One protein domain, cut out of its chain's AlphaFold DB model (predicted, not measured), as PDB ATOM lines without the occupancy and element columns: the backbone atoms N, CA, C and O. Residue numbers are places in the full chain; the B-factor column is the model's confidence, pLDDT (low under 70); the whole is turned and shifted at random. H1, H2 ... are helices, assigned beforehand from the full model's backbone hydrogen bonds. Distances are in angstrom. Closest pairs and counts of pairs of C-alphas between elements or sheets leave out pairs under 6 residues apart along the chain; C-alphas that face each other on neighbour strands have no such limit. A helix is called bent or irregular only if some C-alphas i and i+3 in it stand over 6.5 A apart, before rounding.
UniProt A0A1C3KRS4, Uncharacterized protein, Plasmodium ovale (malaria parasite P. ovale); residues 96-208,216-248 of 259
ATOM      1  N   PRO A  96      20.123 -22.473  36.932       80.62
ATOM      2  CA  PRO A  96      20.603 -21.376  36.104       80.62
ATOM      3  C   PRO A  96      22.027 -20.905  36.358       80.62
ATOM      4  O   PRO A  96      22.803 -20.782  35.413       80.62
ATOM      5  N   THR A  97      22.355 -20.653  37.621       80.81
ATOM      6  CA  THR A  97      23.659 -20.126  38.025       80.81
ATOM      7  C   THR A  97      24.743 -21.186  37.874       80.81
ATOM      8  O   THR A  97      25.829 -20.882  37.393       80.81
ATOM      9  N   ILE A  98      24.432 -22.441  38.218       79.19
ATOM     10  CA  ILE A  98      25.364 -23.564  38.055       79.19
ATOM     11  C   ILE A  98      25.685 -23.774  36.572       79.19
ATOM     12  O   ILE A  98      26.847 -23.940  36.213       79.19
ATOM     13  N   LEU A  99      24.672 -23.735  35.702       81.31
ATOM     14  CA  LEU A  99      24.862 -23.874  34.258       81.31
ATOM     15  C   LEU A  99      25.717 -22.748  33.684       81.31
ATOM     16  O   LEU A  99      26.577 -23.006  32.849       81.31
ATOM     17  N   GLU A 100      25.506 -21.510  34.130       80.12
ATOM     18  CA  GLU A 100      26.317 -20.379  33.692       80.12
ATOM     19  C   GLU A 100      27.792 -20.555  34.070       80.12
ATOM     20  O   GLU A 100      28.661 -20.385  33.217       80.12
ATOM     21  N   GLU A 101      28.085 -20.952  35.307       79.56
ATOM     22  CA  GLU A 101      29.459 -21.148  35.777       79.56
ATOM     23  C   GLU A 101      30.150 -22.317  35.062       79.56
ATOM     24  O   GLU A 101      31.234 -22.161  34.493       79.56
ATOM     25  N   VAL A 102      29.491 -23.475  35.032       77.75
ATOM     26  CA  VAL A 102      30.072 -24.719  34.518       77.75
ATOM     27  C   VAL A 102      30.243 -24.683  32.999       77.75
ATOM     28  O   VAL A 102      31.260 -25.146  32.490       77.75
ATOM     29  N   LEU A 103      29.301 -24.091  32.258       79.00
ATOM     30  CA  LEU A 103      29.424 -23.978  30.800       79.00
ATOM     31  C   LEU A 103      30.385 -22.858  30.379       79.00
ATOM     32  O   LEU A 103      30.902 -22.896  29.267       79.00
ATOM     33  N   THR A 104      30.675 -21.888  31.253       78.25
ATOM     34  CA  THR A 104      31.741 -20.902  31.002       78.25
ATOM     35  C   THR A 104      33.129 -21.534  31.142       78.25
ATOM     36  O   THR A 104      34.042 -21.183  30.399       78.25
ATOM     37  N   GLN A 105      33.289 -22.487  32.064       74.56
ATOM     38  CA  GLN A 105      34.538 -23.217  32.314       74.56
ATOM     39  C   GLN A 105      34.472 -24.661  31.791       74.56
ATOM     40  O   GLN A 105      34.832 -25.601  32.495       74.56
ATOM     41  N   SER A 106      33.992 -24.852  30.559       85.75
ATOM     42  CA  SER A 106      33.906 -26.185  29.954       85.75
ATOM     43  C   SER A 106      35.298 -26.810  29.783       85.75
ATOM     44  O   SER A 106      36.123 -26.308  29.010       85.75
ATOM     45  N   GLU A 107      35.544 -27.939  30.454       90.19
ATOM     46  CA  GLU A 107      36.779 -28.723  30.292       90.19
ATOM     47  C   GLU A 107      36.918 -29.241  28.852       90.19
ATOM     48  O   GLU A 107      38.013 -29.266  28.287       90.19
ATOM     49  N   PHE A 108      35.799 -29.587  28.212       93.38
ATOM     50  CA  PHE A 108      35.753 -30.015  26.817       93.38
ATOM     51  C   PHE A 108      36.326 -28.947  25.874       93.38
ATOM     52  O   PHE A 108      37.329 -29.198  25.208       93.38
ATOM     53  N   CYS A 109      35.762 -27.734  25.856       92.56
ATOM     54  CA  CYS A 109      36.240 -26.684  24.950       92.56
ATOM     55  C   CYS A 109      37.642 -26.184  25.326       92.56
ATOM     56  O   CYS A 109      38.466 -25.947  24.442       92.56
ATOM     57  N   THR A 110      37.950 -26.103  26.625       92.69
ATOM     58  CA  THR A 110      39.290 -25.721  27.105       92.69
ATOM     59  C   THR A 110      40.354 -26.715  26.635       92.69
ATOM     60  O   THR A 110      41.431 -26.320  26.188       92.69
ATOM     61  N   SER A 111      40.054 -28.016  26.684       94.19
ATOM     62  CA  SER A 111      40.980 -29.056  26.232       94.19
ATOM     63  C   SER A 111      41.132 -29.104  24.704       94.19
ATOM     64  O   SER A 111      42.236 -29.384  24.233       94.19
ATOM     65  N   ILE A 112      40.091 -28.766  23.928       94.69
ATOM     66  CA  ILE A 112      40.197 -28.578  22.467       94.69
ATOM     67  C   ILE A 112      41.155 -27.433  22.152       94.69
ATOM     68  O   ILE A 112      42.101 -27.625  21.389       94.69
ATOM     69  N   GLU A 113      40.934 -26.258  22.743       93.88
ATOM     70  CA  GLU A 113      41.776 -25.085  22.501       93.88
ATOM     71  C   GLU A 113      43.235 -25.358  22.881       93.88
ATOM     72  O   GLU A 113      44.146 -25.104  22.090       93.88
ATOM     73  N   ALA A 114      43.465 -25.960  24.051       93.88
ATOM     74  CA  ALA A 114      44.807 -26.312  24.497       93.88
ATOM     75  C   ALA A 114      45.528 -27.242  23.505       93.88
ATOM     76  O   ALA A 114      46.718 -27.056  23.245       93.88
ATOM     77  N   HIS A 115      44.822 -28.223  22.938       93.69
ATOM     78  CA  HIS A 115      45.418 -29.204  22.037       93.69
ATOM     79  C   HIS A 115      45.600 -28.683  20.605       93.69
ATOM     80  O   HIS A 115      46.651 -28.891  20.001       93.69
ATOM     81  N   PHE A 116      44.595 -28.000  20.056       93.50
ATOM     82  CA  PHE A 116      44.536 -27.630  18.639       93.50
ATOM     83  C   PHE A 116      44.940 -26.180  18.344       93.50
ATOM     84  O   PHE A 116      44.895 -25.766  17.187       93.50
ATOM     85  N   SER A 117      45.405 -25.417  19.340       92.75
ATOM     86  CA  SER A 117      45.891 -24.035  19.161       92.75
ATOM     87  C   SER A 117      46.972 -23.871  18.082       92.75
ATOM     88  O   SER A 117      47.082 -22.806  17.480       92.75
ATOM     89  N   PHE A 118      47.731 -24.924  17.757       91.56
ATOM     90  CA  PHE A 118      48.693 -24.896  16.647       91.56
ATOM     91  C   PHE A 118      48.040 -24.637  15.275       91.56
ATOM     92  O   PHE A 118      48.717 -24.191  14.349       91.56
ATOM     93  N   LEU A 119      46.736 -24.904  15.123       91.88
ATOM     94  CA  LEU A 119      45.988 -24.628  13.895       91.88
ATOM     95  C   LEU A 119      45.749 -23.125  13.676       91.88
ATOM     96  O   LEU A 119      45.490 -22.725  12.541       91.88
ATOM     97  N   TYR A 120      45.877 -22.289  14.715       92.69
ATOM     98  CA  TYR A 120      45.666 -20.838  14.623       92.69
ATOM     99  C   TYR A 120      46.659 -20.179  13.661       92.69
ATOM    100  O   TYR A 120      46.310 -19.268  12.918       92.69
ATOM    101  N   GLU A 121      47.892 -20.683  13.618       89.81
ATOM    102  CA  GLU A 121      48.936 -20.171  12.724       89.81
ATOM    103  C   GLU A 121      48.716 -20.566  11.250       89.81
ATOM    104  O   GLU A 121      49.434 -20.090  10.370       89.81
ATOM    105  N   ILE A 122      47.754 -21.454  10.969       89.19
ATOM    106  CA  ILE A 122      47.534 -22.044   9.644       89.19
ATOM    107  C   ILE A 122      46.384 -21.353   8.906       89.19
ATOM    108  O   ILE A 122      46.546 -20.991   7.741       89.19
ATOM    109  N   ASP A 123      45.223 -21.201   9.549       88.50
ATOM    110  CA  ASP A 123      44.027 -20.595   8.952       88.50
ATOM    111  C   ASP A 123      43.134 -19.991  10.048       88.50
ATOM    112  O   ASP A 123      42.741 -20.678  10.993       88.50
ATOM    113  N   GLU A 124      42.753 -18.722   9.884       92.06
ATOM    114  CA  GLU A 124      41.859 -17.984  10.794       92.06
ATOM    115  C   GLU A 124      40.496 -18.681  10.974       92.06
ATOM    116  O   GLU A 124      39.853 -18.581  12.015       92.06
ATOM    117  N   THR A 125      40.054 -19.456   9.978       92.12
ATOM    118  CA  THR A 125      38.813 -20.239  10.067       92.12
ATOM    119  C   THR A 125      38.895 -21.291  11.175       92.12
ATOM    120  O   THR A 125      37.896 -21.530  11.851       92.12
ATOM    121  N   TYR A 126      40.062 -21.913  11.384       92.25
ATOM    122  CA  TYR A 126      40.241 -22.894  12.458       92.25
ATOM    123  C   TYR A 126      40.241 -22.216  13.825       92.25
ATOM    124  O   TYR A 126      39.606 -22.719  14.746       92.25
ATOM    125  N   GLU A 127      40.897 -21.059  13.939       93.75
ATOM    126  CA  GLU A 127      40.867 -20.250  15.160       93.75
ATOM    127  C   GLU A 127      39.433 -19.880  15.539       93.75
ATOM    128  O   GLU A 127      39.007 -20.141  16.666       93.75
ATOM    129  N   ASN A 128      38.666 -19.353  14.582       93.38
ATOM    130  CA  ASN A 128      37.266 -19.003  14.796       93.38
ATOM    131  C   ASN A 128      36.441 -20.220  15.228       93.38
ATOM    132  O   ASN A 128      35.659 -20.118  16.170       93.38
ATOM    133  N   LYS A 129      36.642 -21.383  14.590       93.12
ATOM    134  CA  LYS A 129      35.889 -22.600  14.916       93.12
ATOM    135  C   LYS A 129      36.206 -23.133  16.316       93.12
ATOM    136  O   LYS A 129      35.293 -23.474  17.061       93.12
ATOM    137  N   ILE A 130      37.483 -23.171  16.693       92.69
ATOM    138  CA  ILE A 130      37.923 -23.652  18.009       92.69
ATOM    139  C   ILE A 130      37.438 -22.711  19.117       92.69
ATOM    140  O   ILE A 130      36.868 -23.168  20.106       92.69
ATOM    141  N   LYS A 131      37.589 -21.392  18.936       92.38
ATOM    142  CA  LYS A 131      37.152 -20.400  19.932       92.38
ATOM    143  C   LYS A 131      35.632 -20.327  20.082       92.38
ATOM    144  O   LYS A 131      35.148 -20.025  21.171       92.38
ATOM    145  N   ALA A 132      34.879 -20.636  19.026       91.50
ATOM    146  CA  ALA A 132      33.419 -20.677  19.063       91.50
ATOM    147  C   ALA A 132      32.847 -21.908  19.794       91.50
ATOM    148  O   ALA A 132      31.649 -21.934  20.057       91.50
ATOM    149  N   CYS A 133      33.668 -22.899  20.175       92.81
ATOM    150  CA  CYS A 133      33.217 -24.153  20.798       92.81
ATOM    151  C   CYS A 133      32.212 -23.950  21.945       92.81
ATOM    152  O   CYS A 133      31.155 -24.583  21.971       92.81
ATOM    153  N   ASN A 134      32.506 -23.042  22.882       88.44
ATOM    154  CA  ASN A 134      31.623 -22.788  24.024       88.44
ATOM    155  C   ASN A 134      30.278 -22.195  23.588       88.44
ATOM    156  O   ASN A 134      29.236 -22.600  24.095       88.44
ATOM    157  N   GLU A 135      30.289 -21.245  22.654       87.56
ATOM    158  CA  GLU A 135      29.068 -20.611  22.152       87.56
ATOM    159  C   GLU A 135      28.214 -21.602  21.347       87.56
ATOM    160  O   GLU A 135      27.008 -21.686  21.566       87.56
ATOM    161  N   GLU A 136      28.838 -22.423  20.495       88.06
ATOM    162  CA  GLU A 136      28.154 -23.412  19.650       88.06
ATOM    163  C   GLU A 136      27.495 -24.545  20.459       88.06
ATOM    164  O   GLU A 136      26.443 -25.066  20.082       88.06
ATOM    165  N   THR A 137      28.111 -24.951  21.570       89.19
ATOM    166  CA  THR A 137      27.682 -26.140  22.324       89.19
ATOM    167  C   THR A 137      26.758 -25.807  23.497       89.19
ATOM    168  O   THR A 137      25.876 -26.603  23.830       89.19
ATOM    169  N   ARG A 138      26.899 -24.618  24.104       87.69
ATOM    170  CA  ARG A 138      26.189 -24.217  25.330       87.69
ATOM    171  C   ARG A 138      24.672 -24.347  25.218       87.69
ATOM    172  O   ARG A 138      24.062 -25.041  26.032       87.69
ATOM    173  N   GLU A 139      24.059 -23.682  24.241       85.12
ATOM    174  CA  GLU A 139      22.596 -23.685  24.089       85.12
ATOM    175  C   GLU A 139      22.060 -25.090  23.808       85.12
ATOM    176  O   GLU A 139      21.040 -25.494  24.366       85.12
ATOM    177  N   THR A 140      22.790 -25.863  23.005       86.62
ATOM    178  CA  THR A 140      22.404 -27.220  22.613       86.62
ATOM    179  C   THR A 140      22.439 -28.178  23.804       86.62
ATOM    180  O   THR A 140      21.505 -28.955  23.998       86.62
ATOM    181  N   ILE A 141      23.463 -28.088  24.657       88.25
ATOM    182  CA  ILE A 141      23.547 -28.864  25.902       88.25
ATOM    183  C   ILE A 141      22.396 -28.516  26.839       88.25
ATOM    184  O   ILE A 141      21.723 -29.407  27.360       88.25
ATOM    185  N   ILE A 142      22.137 -27.222  27.032       84.81
ATOM    186  CA  ILE A 142      21.034 -26.763  27.880       84.81
ATOM    187  C   ILE A 142      19.703 -27.304  27.353       84.81
ATOM    188  O   ILE A 142      18.889 -27.817  28.124       84.81
ATOM    189  N   PHE A 143      19.490 -27.228  26.040       83.62
ATOM    190  CA  PHE A 143      18.297 -27.748  25.392       83.62
ATOM    191  C   PHE A 143      18.145 -29.259  25.604       83.62
ATOM    192  O   PHE A 143      17.094 -29.722  26.046       83.62
ATOM    193  N   ASN A 144      19.202 -30.034  25.366       85.25
ATOM    194  CA  ASN A 144      19.144 -31.493  25.411       85.25
ATOM    195  C   ASN A 144      19.000 -32.072  26.828       85.25
ATOM    196  O   ASN A 144      18.426 -33.151  26.985       85.25
ATOM    197  N   TYR A 145      19.496 -31.383  27.859       86.62
ATOM    198  CA  TYR A 145      19.377 -31.840  29.250       86.62
ATOM    199  C   TYR A 145      18.212 -31.193  30.007       86.62
ATOM    200  O   TYR A 145      17.662 -31.815  30.914       86.62
ATOM    201  N   PHE A 146      17.788 -29.979  29.640       84.50
ATOM    202  CA  PHE A 146      16.825 -29.191  30.427       84.50
ATOM    203  C   PHE A 146      15.679 -28.577  29.606       84.50
ATOM    204  O   PHE A 146      14.910 -27.764  30.131       84.50
ATOM    205  N   PHE A 147      15.545 -28.972  28.336       73.50
ATOM    206  CA  PHE A 147      14.456 -28.655  27.397       73.50
ATOM    207  C   PHE A 147      14.277 -27.183  27.000       73.50
ATOM    208  O   PHE A 147      13.494 -26.915  26.101       73.50
ATOM    209  N   LEU A 148      14.965 -26.238  27.656       57.28
ATOM    210  CA  LEU A 148      15.312 -24.878  27.191       57.28
ATOM    211  C   LEU A 148      15.874 -24.036  28.343       57.28
ATOM    212  O   LEU A 148      16.802 -23.279  28.115       57.28
ATOM    213  N   TYR A 149      15.335 -24.174  29.557       55.75
ATOM    214  CA  TYR A 149      15.901 -23.712  30.844       55.75
ATOM    215  C   TYR A 149      14.946 -24.051  32.008       55.75
ATOM    216  O   TYR A 149      14.983 -23.386  33.040       55.75
ATOM    217  N   LEU A 150      14.097 -25.085  31.844       61.62
ATOM    218  CA  LEU A 150      12.826 -25.329  32.553       61.62
ATOM    219  C   LEU A 150      11.663 -24.535  31.957       61.62
ATOM    220  O   LEU A 150      11.513 -23.345  32.219       61.62
ATOM    221  N   GLN A 151      10.780 -25.197  31.205       57.34
ATOM    222  CA  GLN A 151       9.400 -24.714  31.091       57.34
ATOM    223  C   GLN A 151       8.906 -24.409  32.507       57.34
ATOM    224  O   GLN A 151       8.917 -25.330  33.311       57.34
ATOM    225  N   ASP A 152       8.594 -23.135  32.785       65.69
ATOM    226  CA  ASP A 152       8.188 -22.549  34.072       65.69
ATOM    227  C   ASP A 152       8.391 -23.513  35.248       65.69
ATOM    228  O   ASP A 152       7.589 -24.420  35.443       65.69
ATOM    229  N   SER A 153       9.474 -23.374  36.019       71.75
ATOM    230  CA  SER A 153       9.749 -24.268  37.161       71.75
ATOM    231  C   SER A 153       8.514 -24.516  38.049       71.75
ATOM    232  O   SER A 153       8.358 -25.599  38.614       71.75
ATOM    233  N   SER A 154       7.599 -23.540  38.093       72.00
ATOM    234  CA  SER A 154       6.263 -23.635  38.678       72.00
ATOM    235  C   SER A 154       5.396 -24.711  38.016       72.00
ATOM    236  O   SER A 154       4.878 -25.560  38.728       72.00
ATOM    237  N   ASN A 155       5.295 -24.745  36.685       76.19
ATOM    238  CA  ASN A 155       4.582 -25.763  35.907       76.19
ATOM    239  C   ASN A 155       5.166 -27.164  36.109       76.19
ATOM    240  O   ASN A 155       4.411 -28.106  36.320       76.19
ATOM    241  N   VAL A 156       6.496 -27.326  36.110       75.81
ATOM    242  CA  VAL A 156       7.118 -28.636  36.407       75.81
ATOM    243  C   VAL A 156       6.703 -29.111  37.802       75.81
ATOM    244  O   VAL A 156       6.301 -30.260  37.997       75.81
ATOM    245  N   VAL A 157       6.757 -28.210  38.785       78.56
ATOM    246  CA  VAL A 157       6.336 -28.491  40.161       78.56
ATOM    247  C   VAL A 157       4.832 -28.777  40.251       78.56
ATOM    248  O   VAL A 157       4.431 -29.660  41.008       78.56
ATOM    249  N   GLU A 158       3.994 -28.053  39.512       80.31
ATOM    250  CA  GLU A 158       2.544 -28.256  39.461       80.31
ATOM    251  C   GLU A 158       2.183 -29.604  38.837       80.31
ATOM    252  O   GLU A 158       1.445 -30.363  39.462       80.31
ATOM    253  N   ASN A 159       2.803 -29.980  37.721       79.38
ATOM    254  CA  ASN A 159       2.598 -31.281  37.083       79.38
ATOM    255  C   ASN A 159       2.912 -32.440  38.048       79.38
ATOM    256  O   ASN A 159       2.147 -33.399  38.169       79.38
ATOM    257  N   PHE A 160       3.998 -32.340  38.824       78.81
ATOM    258  CA  PHE A 160       4.311 -33.342  39.848       78.81
ATOM    259  C   PHE A 160       3.346 -33.332  41.045       78.81
ATOM    260  O   PHE A 160       3.174 -34.369  41.690       78.81
ATOM    261  N   LYS A 161       2.707 -32.197  41.360       80.38
ATOM    262  CA  LYS A 161       1.628 -32.127  42.364       80.38
ATOM    263  C   LYS A 161       0.339 -32.774  41.872       80.38
ATOM    264  O   LYS A 161      -0.351 -33.382  42.689       80.38
ATOM    265  N   GLU A 162       0.023 -32.654  40.586       83.19
ATOM    266  CA  GLU A 162      -1.154 -33.283  39.981       83.19
ATOM    267  C   GLU A 162      -1.023 -34.808  39.939       83.19
ATOM    268  O   GLU A 162      -1.964 -35.518  40.305       83.19
ATOM    269  N   GLU A 163       0.167 -35.322  39.612       79.62
ATOM    270  CA  GLU A 163       0.465 -36.754  39.675       79.62
ATOM    271  C   GLU A 163       1.639 -37.074  40.623       79.62
ATOM    272  O   GLU A 163       2.744 -37.399  40.180       79.62
ATOM    273  N   PRO A 164       1.413 -37.121  41.954       72.06
ATOM    274  CA  PRO A 164       2.473 -37.403  42.925       72.06
ATOM    275  C   PRO A 164       3.180 -38.742  42.705       72.06
ATOM    276  O   PRO A 164       4.315 -38.924  43.123       72.06
ATOM    277  N   GLY A 165       2.523 -39.714  42.064       72.38
ATOM    278  CA  GLY A 165       3.144 -40.993  41.712       72.38
ATOM    279  C   GLY A 165       4.235 -40.870  40.645       72.38
ATOM    280  O   GLY A 165       5.150 -41.694  40.625       72.38
ATOM    281  N   ALA A 166       4.170 -39.850  39.786       73.94
ATOM    282  CA  ALA A 166       5.138 -39.634  38.723       73.94
ATOM    283  C   ALA A 166       6.515 -39.262  39.280       73.94
ATOM    284  O   ALA A 166       7.502 -39.862  38.857       73.94
ATOM    285  N   ILE A 167       6.594 -38.369  40.277       74.81
ATOM    286  CA  ILE A 167       7.894 -37.946  40.820       74.81
ATOM    287  C   ILE A 167       8.644 -39.106  41.484       74.81
ATOM    288  O   ILE A 167       9.831 -39.292  41.238       74.81
ATOM    289  N   PHE A 168       7.948 -39.972  42.231       73.06
ATOM    290  CA  PHE A 168       8.574 -41.141  42.863       73.06
ATOM    291  C   PHE A 168       9.161 -42.125  41.848       73.06
ATOM    292  O   PHE A 168      10.171 -42.761  42.130       73.06
ATOM    293  N   ARG A 169       8.539 -42.252  40.670       77.69
ATOM    294  CA  ARG A 169       9.046 -43.107  39.588       77.69
ATOM    295  C   ARG A 169      10.194 -42.455  38.816       77.69
ATOM    296  O   ARG A 169      11.007 -43.177  38.251       77.69
ATOM    297  N   ARG A 170      10.254 -41.119  38.780       78.56
ATOM    298  CA  ARG A 170      11.221 -40.355  37.974       78.56
ATOM    299  C   ARG A 170      12.452 -39.879  38.741       78.56
ATOM    300  O   ARG A 170      13.423 -39.512  38.098       78.56
ATOM    301  N   LEU A 171      12.462 -39.919  40.074       79.50
ATOM    302  CA  LEU A 171      13.604 -39.455  40.873       79.50
ATOM    303  C   LEU A 171      14.942 -40.076  40.458       79.50
ATOM    304  O   LEU A 171      15.886 -39.340  40.201       79.50
ATOM    305  N   GLY A 172      15.002 -41.403  40.313       81.38
ATOM    306  CA  GLY A 172      16.236 -42.067  39.873       81.38
ATOM    307  C   GLY A 172      16.639 -41.703  38.440       81.38
ATOM    308  O   GLY A 172      17.816 -41.701  38.110       81.38
ATOM    309  N   TYR A 173      15.673 -41.353  37.585       86.38
ATOM    310  CA  TYR A 173      15.964 -40.846  36.245       86.38
ATOM    311  C   TYR A 173      16.546 -39.424  36.294       86.38
ATOM    312  O   TYR A 173      17.560 -39.175  35.650       86.38
ATOM    313  N   ILE A 174      15.952 -38.524  37.090       84.19
ATOM    314  CA  ILE A 174      16.464 -37.160  37.306       84.19
ATOM    315  C   ILE A 174      17.911 -37.221  37.812       84.19
ATOM    316  O   ILE A 174      18.774 -36.539  37.272       84.19
ATOM    317  N   GLU A 175      18.175 -38.063  38.813       84.81
ATOM    318  CA  GLU A 175      19.509 -38.262  39.388       84.81
ATOM    319  C   GLU A 175      20.515 -38.735  38.331       84.81
ATOM    320  O   GLU A 175      21.518 -38.064  38.099       84.81
ATOM    321  N   ASN A 176      20.202 -39.816  37.607       88.00
ATOM    322  CA  ASN A 176      21.072 -40.336  36.549       88.00
ATOM    323  C   ASN A 176      21.327 -39.307  35.435       88.00
ATOM    324  O   ASN A 176      22.447 -39.202  34.940       88.00
ATOM    325  N   CYS A 177      20.305 -38.542  35.046       88.81
ATOM    326  CA  CYS A 177      20.421 -37.510  34.017       88.81
ATOM    327  C   CYS A 177      21.352 -36.369  34.457       88.81
ATOM    328  O   CYS A 177      22.198 -35.921  33.682       88.81
ATOM    329  N   LEU A 178      21.251 -35.931  35.717       86.88
ATOM    330  CA  LEU A 178      22.142 -34.917  36.283       86.88
ATOM    331  C   LEU A 178      23.579 -35.434  36.452       86.88
ATOM    332  O   LEU A 178      24.523 -34.679  36.222       86.88
ATOM    333  N   GLU A 179      23.767 -36.705  36.812       88.38
ATOM    334  CA  GLU A 179      25.096 -37.326  36.851       88.38
ATOM    335  C   GLU A 179      25.739 -37.413  35.463       88.38
ATOM    336  O   GLU A 179      26.935 -37.155  35.318       88.38
ATOM    337  N   GLU A 180      24.961 -37.783  34.443       88.62
ATOM    338  CA  GLU A 180      25.422 -37.798  33.054       88.62
ATOM    339  C   GLU A 180      25.838 -36.394  32.609       88.62
ATOM    340  O   GLU A 180      26.941 -36.219  32.089       88.62
ATOM    341  N   PHE A 181      24.998 -35.392  32.883       88.38
ATOM    342  CA  PHE A 181      25.307 -33.991  32.614       88.38
ATOM    343  C   PHE A 181      26.613 -33.558  33.293       88.38
ATOM    344  O   PHE A 181      27.487 -32.995  32.638       88.38
ATOM    345  N   TYR A 182      26.776 -33.861  34.585       86.94
ATOM    346  CA  TYR A 182      27.978 -33.509  35.343       86.94
ATOM    347  C   TYR A 182      29.246 -34.144  34.762       86.94
ATOM    348  O   TYR A 182      30.258 -33.463  34.603       86.94
ATOM    349  N   LYS A 183      29.198 -35.433  34.407       86.88
ATOM    350  CA  LYS A 183      30.320 -36.106  33.736       86.88
ATOM    351  C   LYS A 183      30.644 -35.405  32.423       86.88
ATOM    352  O   LYS A 183      31.775 -34.999  32.214       86.88
ATOM    353  N   LYS A 184      29.632 -35.160  31.591       87.69
ATOM    354  CA  LYS A 184      29.793 -34.524  30.282       87.69
ATOM    355  C   LYS A 184      30.519 -33.183  30.360       87.69
ATOM    356  O   LYS A 184      31.519 -33.012  29.675       87.69
ATOM    357  N   VAL A 185      30.068 -32.267  31.216       86.06
ATOM    358  CA  VAL A 185      30.657 -30.917  31.333       86.06
ATOM    359  C   VAL A 185      32.035 -30.885  32.004       86.06
ATOM    360  O   VAL A 185      32.749 -29.892  31.872       86.06
ATOM    361  N   THR A 186      32.419 -31.956  32.707       86.38
ATOM    362  CA  THR A 186      33.740 -32.102  33.343       86.38
ATOM    363  C   THR A 186      34.710 -32.975  32.543       86.38
ATOM    364  O   THR A 186      35.892 -33.035  32.878       86.38
ATOM    365  N   SER A 187      34.246 -33.633  31.480       88.62
ATOM    366  CA  SER A 187      35.065 -34.472  30.610       88.62
ATOM    367  C   SER A 187      35.824 -33.658  29.561       88.62
ATOM    368  O   SER A 187      35.314 -32.696  28.987       88.62
ATOM    369  N   SER A 188      37.042 -34.103  29.247       92.31
ATOM    370  CA  SER A 188      37.815 -33.566  28.120       92.31
ATOM    371  C   SER A 188      37.291 -34.076  26.773       92.31
ATOM    372  O   SER A 188      36.620 -35.109  26.701       92.31
ATOM    373  N   PHE A 189      37.694 -33.429  25.678       93.19
ATOM    374  CA  PHE A 189      37.284 -33.842  24.330       93.19
ATOM    375  C   PHE A 189      37.729 -35.252  23.915       93.19
ATOM    376  O   PHE A 189      37.137 -35.840  23.010       93.19
ATOM    377  N   HIS A 190      38.742 -35.819  24.580       92.38
ATOM    378  CA  HIS A 190      39.286 -37.140  24.253       92.38
ATOM    379  C   HIS A 190      38.231 -38.251  24.289       92.38
ATOM    380  O   HIS A 190      38.340 -39.213  23.530       92.38
ATOM    381  N   GLU A 191      37.217 -38.120  25.150       88.81
ATOM    382  CA  GLU A 191      36.138 -39.107  25.277       88.81
ATOM    383  C   GLU A 191      35.256 -39.171  24.022       88.81
ATOM    384  O   GLU A 191      34.754 -40.238  23.682       88.81
ATOM    385  N   TYR A 192      35.146 -38.063  23.286       91.44
ATOM    386  CA  TYR A 192      34.263 -37.926  22.124       91.44
ATOM    387  C   TYR A 192      34.964 -38.224  20.797       91.44
ATOM    388  O   TYR A 192      34.310 -38.415  19.775       91.44
ATOM    389  N   LEU A 193      36.297 -38.327  20.798       92.06
ATOM    390  CA  LEU A 193      37.073 -38.617  19.589       92.06
ATOM    391  C   LEU A 193      36.625 -39.905  18.906       92.06
ATOM    392  O   LEU A 193      36.550 -39.952  17.683       92.06
ATOM    393  N   GLN A 194      36.295 -40.928  19.694       90.62
ATOM    394  CA  GLN A 194      35.900 -42.241  19.184       90.62
ATOM    395  C   GLN A 194      34.587 -42.215  18.396       90.62
ATOM    396  O   GLN A 194      34.325 -43.130  17.612       90.62
ATOM    397  N   GLU A 195      33.779 -41.173  18.586       89.94
ATOM    398  CA  GLU A 195      32.511 -41.003  17.889       89.94
ATOM    399  C   GLU A 195      32.677 -40.351  16.511       89.94
ATOM    400  O   GLU A 195      31.839 -40.592  15.642       89.94
ATOM    401  N   THR A 196      33.786 -39.641  16.269       93.25
ATOM    402  CA  THR A 196      34.058 -38.951  14.994       93.25
ATOM    403  C   THR A 196      34.414 -39.918  13.864       93.25
ATOM    404  O   THR A 196      35.130 -40.909  14.065       93.25
ATOM    405  N   GLU A 197      33.962 -39.622  12.647       93.38
ATOM    406  CA  GLU A 197      34.266 -40.432  11.463       93.38
ATOM    407  C   GLU A 197      35.762 -40.407  11.140       93.38
ATOM    408  O   GLU A 197      36.349 -41.450  10.844       93.38
ATOM    409  N   LEU A 198      36.421 -39.259  11.326       92.19
ATOM    410  CA  LEU A 198      37.864 -39.124  11.109       92.19
ATOM    411  C   LEU A 198      38.677 -40.083  12.000       92.19
ATOM    412  O   LEU A 198      39.650 -40.695  11.546       92.19
ATOM    413  N   TYR A 199      38.270 -40.265  13.259       92.56
ATOM    414  CA  TYR A 199      38.905 -41.235  14.151       92.56
ATOM    415  C   TYR A 199      38.587 -42.681  13.751       92.56
ATOM    416  O   TYR A 199      39.481 -43.533  13.750       92.56
ATOM    417  N   LYS A 200      37.333 -42.983  13.392       93.00
ATOM    418  CA  LYS A 200      36.933 -44.329  12.944       93.00
ATOM    419  C   LYS A 200      37.710 -44.753  11.698       93.00
ATOM    420  O   LYS A 200      38.224 -45.875  11.651       93.00
ATOM    421  N   ASP A 201      37.862 -43.852  10.733       91.44
ATOM    422  CA  ASP A 201      38.646 -44.081   9.521       91.44
ATOM    423  C   ASP A 201      40.136 -44.227   9.822       91.44
ATOM    424  O   ASP A 201      40.794 -45.111   9.263       91.44
ATOM    425  N   PHE A 202      40.673 -43.432  10.751       90.69
ATOM    426  CA  PHE A 202      42.036 -43.623  11.233       90.69
ATOM    427  C   PHE A 202      42.234 -45.039  11.785       90.69
ATOM    428  O   PHE A 202      43.146 -45.734  11.344       90.69
ATOM    429  N   ILE A 203      41.370 -45.502  12.694       89.75
ATOM    430  CA  ILE A 203      41.488 -46.834  13.306       89.75
ATOM    431  C   ILE A 203      41.390 -47.945  12.266       89.75
ATOM    432  O   ILE A 203      42.163 -48.902  12.311       89.75
ATOM    433  N   LYS A 204      40.468 -47.814  11.311       89.12
ATOM    434  CA  LYS A 204      40.257 -48.802  10.250       89.12
ATOM    435  C   LYS A 204      41.477 -48.960   9.340       89.12
ATOM    436  O   LYS A 204      41.763 -50.070   8.900       89.12
ATOM    437  N   ASN A 205      42.177 -47.862   9.068       87.75
ATOM    438  CA  ASN A 205      43.333 -47.834   8.173       87.75
ATOM    439  C   ASN A 205      44.676 -47.920   8.919       87.75
ATOM    440  O   ASN A 205      45.734 -47.975   8.292       87.75
ATOM    441  N   TYR A 206      44.664 -47.910  10.254       84.81
ATOM    442  CA  TYR A 206      45.880 -47.941  11.052       84.81
ATOM    443  C   TYR A 206      46.485 -49.346  11.077       84.81
ATOM    444  O   TYR A 206      46.058 -50.231  11.823       84.81
ATOM    445  N   GLU A 207      47.554 -49.535  10.309       80.69
ATOM    446  CA  GLU A 207      48.402 -50.715  10.436       80.69
ATOM    447  C   GLU A 207      49.246 -50.615  11.710       80.69
ATOM    448  O   GLU A 207      50.146 -49.776  11.841       80.69
ATOM    449  N   ARG A 208      48.940 -51.483  12.681       75.44
ATOM    450  CA  ARG A 208      49.690 -51.565  13.934       75.44
ATOM    451  C   ARG A 208      51.128 -52.017  13.638       75.44
ATOM    452  O   ARG A 208      51.303 -53.072  13.027       75.44
ATOM    453  N   VAL A 216      48.380 -50.066  23.276       73.25
ATOM    454  CA  VAL A 216      48.460 -48.939  22.341       73.25
ATOM    455  C   VAL A 216      47.372 -47.921  22.685       73.25
ATOM    456  O   VAL A 216      46.187 -48.234  22.603       73.25
ATOM    457  N   ASN A 217      47.763 -46.694  23.043       85.19
ATOM    458  CA  ASN A 217      46.819 -45.587  23.189       85.19
ATOM    459  C   ASN A 217      46.498 -44.995  21.808       85.19
ATOM    460  O   ASN A 217      47.184 -44.100  21.318       85.19
ATOM    461  N   TYR A 218      45.464 -45.533  21.167       85.44
ATOM    462  CA  TYR A 218      45.053 -45.126  19.824       85.44
ATOM    463  C   TYR A 218      44.629 -43.658  19.726       85.44
ATOM    464  O   TYR A 218      44.883 -43.031  18.700       85.44
ATOM    465  N   VAL A 219      44.066 -43.098  20.799       88.19
ATOM    466  CA  VAL A 219      43.705 -41.679  20.879       88.19
ATOM    467  C   VAL A 219      44.949 -40.803  20.779       88.19
ATOM    468  O   VAL A 219      45.014 -39.906  19.945       88.19
ATOM    469  N   GLU A 220      45.985 -41.099  21.561       87.94
ATOM    470  CA  GLU A 220      47.222 -40.314  21.529       87.94
ATOM    471  C   GLU A 220      47.931 -40.410  20.168       87.94
ATOM    472  O   GLU A 220      48.503 -39.435  19.682       87.94
ATOM    473  N   ILE A 221      47.885 -41.579  19.523       87.69
ATOM    474  CA  ILE A 221      48.485 -41.769  18.197       87.69
ATOM    475  C   ILE A 221      47.704 -41.014  17.125       87.69
ATOM    476  O   ILE A 221      48.330 -40.404  16.257       87.69
ATOM    477  N   PHE A 222      46.372 -41.051  17.185       90.62
ATOM    478  CA  PHE A 222      45.514 -40.264  16.309       90.62
ATOM    479  C   PHE A 222      45.860 -38.779  16.419       90.62
ATOM    480  O   PHE A 222      46.202 -38.162  15.417       90.62
ATOM    481  N   LEU A 223      45.889 -38.239  17.639       90.44
ATOM    482  CA  LEU A 223      46.173 -36.825  17.885       90.44
ATOM    483  C   LEU A 223      47.572 -36.404  17.421       90.44
ATOM    484  O   LEU A 223      47.733 -35.343  16.834       90.44
ATOM    485  N   LYS A 224      48.588 -37.262  17.582       87.00
ATOM    486  CA  LYS A 224      49.938 -37.000  17.040       87.00
ATOM    487  C   LYS A 224      49.996 -36.974  15.513       87.00
ATOM    488  O   LYS A 224      50.937 -36.412  14.958       87.00
ATOM    489  N   ARG A 225      49.064 -37.654  14.844       84.44
ATOM    490  CA  ARG A 225      48.961 -37.708  13.379       84.44
ATOM    491  C   ARG A 225      47.969 -36.698  12.818       84.44
ATOM    492  O   ARG A 225      47.993 -36.472  11.614       84.44
ATOM    493  N   PHE A 226      47.122 -36.120  13.665       86.25
ATOM    494  CA  PHE A 226      46.253 -35.021  13.296       86.25
ATOM    495  C   PHE A 226      47.138 -33.818  12.976       86.25
ATOM    496  O   PHE A 226      47.711 -33.191  13.865       86.25
ATOM    497  N   ASP A 227      47.321 -33.546  11.690       75.00
ATOM    498  CA  ASP A 227      48.280 -32.559  11.227       75.00
ATOM    499  C   ASP A 227      47.682 -31.611  10.184       75.00
ATOM    500  O   ASP A 227      46.542 -31.729   9.735       75.00
ATOM    501  N   LYS A 228      48.506 -30.641   9.794       62.62
ATOM    502  CA  LYS A 228      48.188 -29.603   8.809       62.62
ATOM    503  C   LYS A 228      47.972 -30.100   7.376       62.62
ATOM    504  O   LYS A 228      47.671 -29.282   6.512       62.62
ATOM    505  N   ASN A 229      48.227 -31.377   7.093       70.38
ATOM    506  CA  ASN A 229      48.076 -31.951   5.758       70.38
ATOM    507  C   ASN A 229      46.661 -32.501   5.526       70.38
ATOM    508  O   ASN A 229      46.335 -32.825   4.383       70.38
ATOM    509  N   LEU A 230      45.831 -32.580   6.572       84.00
ATOM    510  CA  LEU A 230      44.397 -32.818   6.436       84.00
ATOM    511  C   LEU A 230      43.741 -31.689   5.632       84.00
ATOM    512  O   LEU A 230      44.119 -30.517   5.723       84.00
ATOM    513  N   GLY A 231      42.747 -32.045   4.821       86.94
ATOM    514  CA  GLY A 231      42.000 -31.072   4.044       86.94
ATOM    515  C   GLY A 231      41.231 -30.121   4.957       86.94
ATOM    516  O   GLY A 231      40.656 -30.535   5.961       86.94
ATOM    517  N   LYS A 232      41.138 -28.840   4.576       89.06
ATOM    518  CA  LYS A 232      40.391 -27.830   5.350       89.06
ATOM    519  C   LYS A 232      38.981 -28.279   5.721       89.06
ATOM    520  O   LYS A 232      38.547 -28.070   6.846       89.06
ATOM    521  N   LYS A 233      38.283 -28.908   4.773       90.94
ATOM    522  CA  LYS A 233      36.948 -29.455   5.006       90.94
ATOM    523  C   LYS A 233      36.957 -30.544   6.083       90.94
ATOM    524  O   LYS A 233      36.138 -30.484   6.979       90.94
ATOM    525  N   GLU A 234      37.909 -31.472   6.037       91.38
ATOM    526  CA  GLU A 234      38.009 -32.568   7.010       91.38
ATOM    527  C   GLU A 234      38.250 -32.046   8.432       91.38
ATOM    528  O   GLU A 234      37.657 -32.551   9.378       91.38
ATOM    529  N   ILE A 235      39.078 -31.007   8.586       91.75
ATOM    530  CA  ILE A 235      39.334 -30.381   9.892       91.75
ATOM    531  C   ILE A 235      38.071 -29.697  10.435       91.75
ATOM    532  O   ILE A 235      37.764 -29.829  11.617       91.75
ATOM    533  N   ILE A 236      37.339 -28.963   9.591       92.19
ATOM    534  CA  ILE A 236      36.099 -28.291  10.007       92.19
ATOM    535  C   ILE A 236      35.018 -29.317  10.362       92.19
ATOM    536  O   ILE A 236      34.453 -29.229  11.450       92.19
ATOM    537  N   ASP A 237      34.796 -30.305   9.491       93.69
ATOM    538  CA  ASP A 237      33.817 -31.377   9.700       93.69
ATOM    539  C   ASP A 237      34.132 -32.142  11.005       93.69
ATOM    540  O   ASP A 237      33.230 -32.429  11.790       93.69
ATOM    541  N   PHE A 238      35.415 -32.381  11.311       94.81
ATOM    542  CA  PHE A 238      35.845 -32.995  12.573       94.81
ATOM    543  C   PHE A 238      35.406 -32.199  13.811       94.81
ATOM    544  O   PHE A 238      34.872 -32.786  14.751       94.81
ATOM    545  N   PHE A 239      35.609 -30.876  13.838       94.88
ATOM    546  CA  PHE A 239      35.178 -30.059  14.979       94.88
ATOM    547  C   PHE A 239      33.650 -29.990  15.095       94.88
ATOM    548  O   PHE A 239      33.126 -29.984  16.206       94.88
ATOM    549  N   GLU A 240      32.931 -29.967  13.971       93.62
ATOM    550  CA  GLU A 240      31.465 -29.988  13.962       93.62
ATOM    551  C   GLU A 240      30.903 -31.297  14.518       93.62
ATOM    552  O   GLU A 240      30.022 -31.262  15.379       93.62
ATOM    553  N   GLU A 241      31.446 -32.442  14.096       94.69
ATOM    554  CA  GLU A 241      31.085 -33.748  14.652       94.69
ATOM    555  C   GLU A 241      31.391 -33.813  16.149       94.69
ATOM    556  O   GLU A 241      30.538 -34.207  16.945       94.69
ATOM    557  N   LEU A 242      32.588 -33.389  16.556       94.38
ATOM    558  CA  LEU A 242      33.005 -33.433  17.954       94.38
ATOM    559  C   LEU A 242      32.081 -32.583  18.845       94.38
ATOM    560  O   LEU A 242      31.621 -33.058  19.886       94.38
ATOM    561  N   ASN A 243      31.751 -31.362  18.408       93.44
ATOM    562  CA  ASN A 243      30.809 -30.476  19.098       93.44
ATOM    563  C   ASN A 243      29.397 -31.078  19.146       93.44
ATOM    564  O   ASN A 243      28.717 -30.973  20.171       93.44
ATOM    565  N   TYR A 244      28.954 -31.732  18.069       91.75
ATOM    566  CA  TYR A 244      27.662 -32.416  18.015       91.75
ATOM    567  C   TYR A 244      27.577 -33.558  19.037       91.75
ATOM    568  O   TYR A 244      26.666 -33.569  19.866       91.75
ATOM    569  N   HIS A 245      28.555 -34.467  19.038       91.00
ATOM    570  CA  HIS A 245      28.628 -35.601  19.966       91.00
ATOM    571  C   HIS A 245      28.714 -35.150  21.429       91.00
ATOM    572  O   HIS A 245      28.031 -35.677  22.315       91.00
ATOM    573  N   TYR A 246      29.482 -34.094  21.690       91.06
ATOM    574  CA  TYR A 246      29.521 -33.472  23.005       91.06
ATOM    575  C   TYR A 246      28.171 -32.872  23.411       91.06
ATOM    576  O   TYR A 246      27.793 -32.976  24.574       91.06
ATOM    577  N   SER A 247      27.393 -32.323  22.481       89.00
ATOM    578  CA  SER A 247      26.167 -31.597  22.825       89.00
ATOM    579  C   SER A 247      24.923 -32.471  23.022       89.00
ATOM    580  O   SER A 247      23.961 -32.020  23.646       89.00
ATOM    581  N   ILE A 248      24.899 -33.707  22.512       84.38
ATOM    582  CA  ILE A 248      23.725 -34.598  22.594       84.38
ATOM    583  C   ILE A 248      23.586 -35.293  23.956       84.38
ATOM    584  O   ILE A 248      24.570 -35.696  24.567       84.38
TER     585      ILE A 248
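This is residues 96 to 208 and 216 to 248 of the 259 residues of an uncharacterized protein of Plasmodium ovale (malaria parasite P. ovale) (UniProt A0A1C3KRS4). Look for a long, loose body of helices with an arm at one end: H1 and H2 follow each other along one side, H3 and H4 run back beside them, and H9 packs on H3 and H4. From H4 the chain runs out to H5 and returns along H6, and H7 and H8 sit at the opposite end from H5; residues 151 to 156, 161 to 166 and 169 to 176 stick out. The printed part has 146 residues with nine named helices, H1 to H9 in chain order, and no named strand, and its class is all helix. It is loose, with a radius of gyration of the C-alphas of 18.8 A, and elongated, spanning 60 by 34 by 21 A.

Find C-alpha 96 at (20.603, -21.376, 36.104), where H1 begins and runs to residue 104. H2 holds residues 107 to 121 over 23.0 A, H3 residues 124 to 131, and H4 residues 133 to 146 over 19.7 A. H5 spans residues 153 to 162; H6, residues 164 to 186, covers 33.1 A from C-alpha 164 at (2.473, -37.403, 42.925), with a kink of 43 degrees near residue 171. H7 holds residues 197 to 205, H8 residues 218 to 225, and H9 residues 232 to 247, 22.8 A long, ending at C-alpha 247 at (26.167, -31.597, 22.825). H2, H4 and H6 are irregular: C-alphas 115 and 118 are 7.6 A apart, 136 and 139 7.1 A, and 169 and 172 7.3 A.

Start at H9, the hub, which touches H3, H4 and H7. Its residues 243 to 247 alone touch H4, the closest C-alphas being Ile 141 and Ser 247 at 4.9 A, at a shallow tilt of 31 degrees, the same way. Its residues 235 to 239 alone touch H3, closest at Tyr 126 and Ile 236, 7.2 A. H2 and H3 form a helical hairpin, closest at Tyr 120 and Glu 127, 4.9 A. H1 touches H4, closest at Leu 103 and Arg 138, 6.4 A. H2 and H6 touch only at their ends, closest at Glu 107 and Thr 186, 5.5 A. H7 and H8 only just touch, with 3 pairs of C-alphas within 8 A, closest at Phe 202 and Phe 222, 7.0 A, about perpendicular at 82 degrees. H5 and H6 are close but not clearly touching, closest at Phe 160 and Ile 167, 5.9 A. In H1, H3, H5, H7, H8 and H9 every O i to N i+4 pair is within hydrogen-bond range; H2 has 7 of 11, H4 8 of 10 and H6 16 of 19.

The C-alphas farthest apart, of Glu 162 and Glu 207, are 60.3 A apart. Residues 209 to 215 are not printed, and C-alphas 208 and 216 are 8.9 A apart across the cut. Of the links that are printed whole, none is long. Confidence is under 70 at residues 148 to 152 and 228.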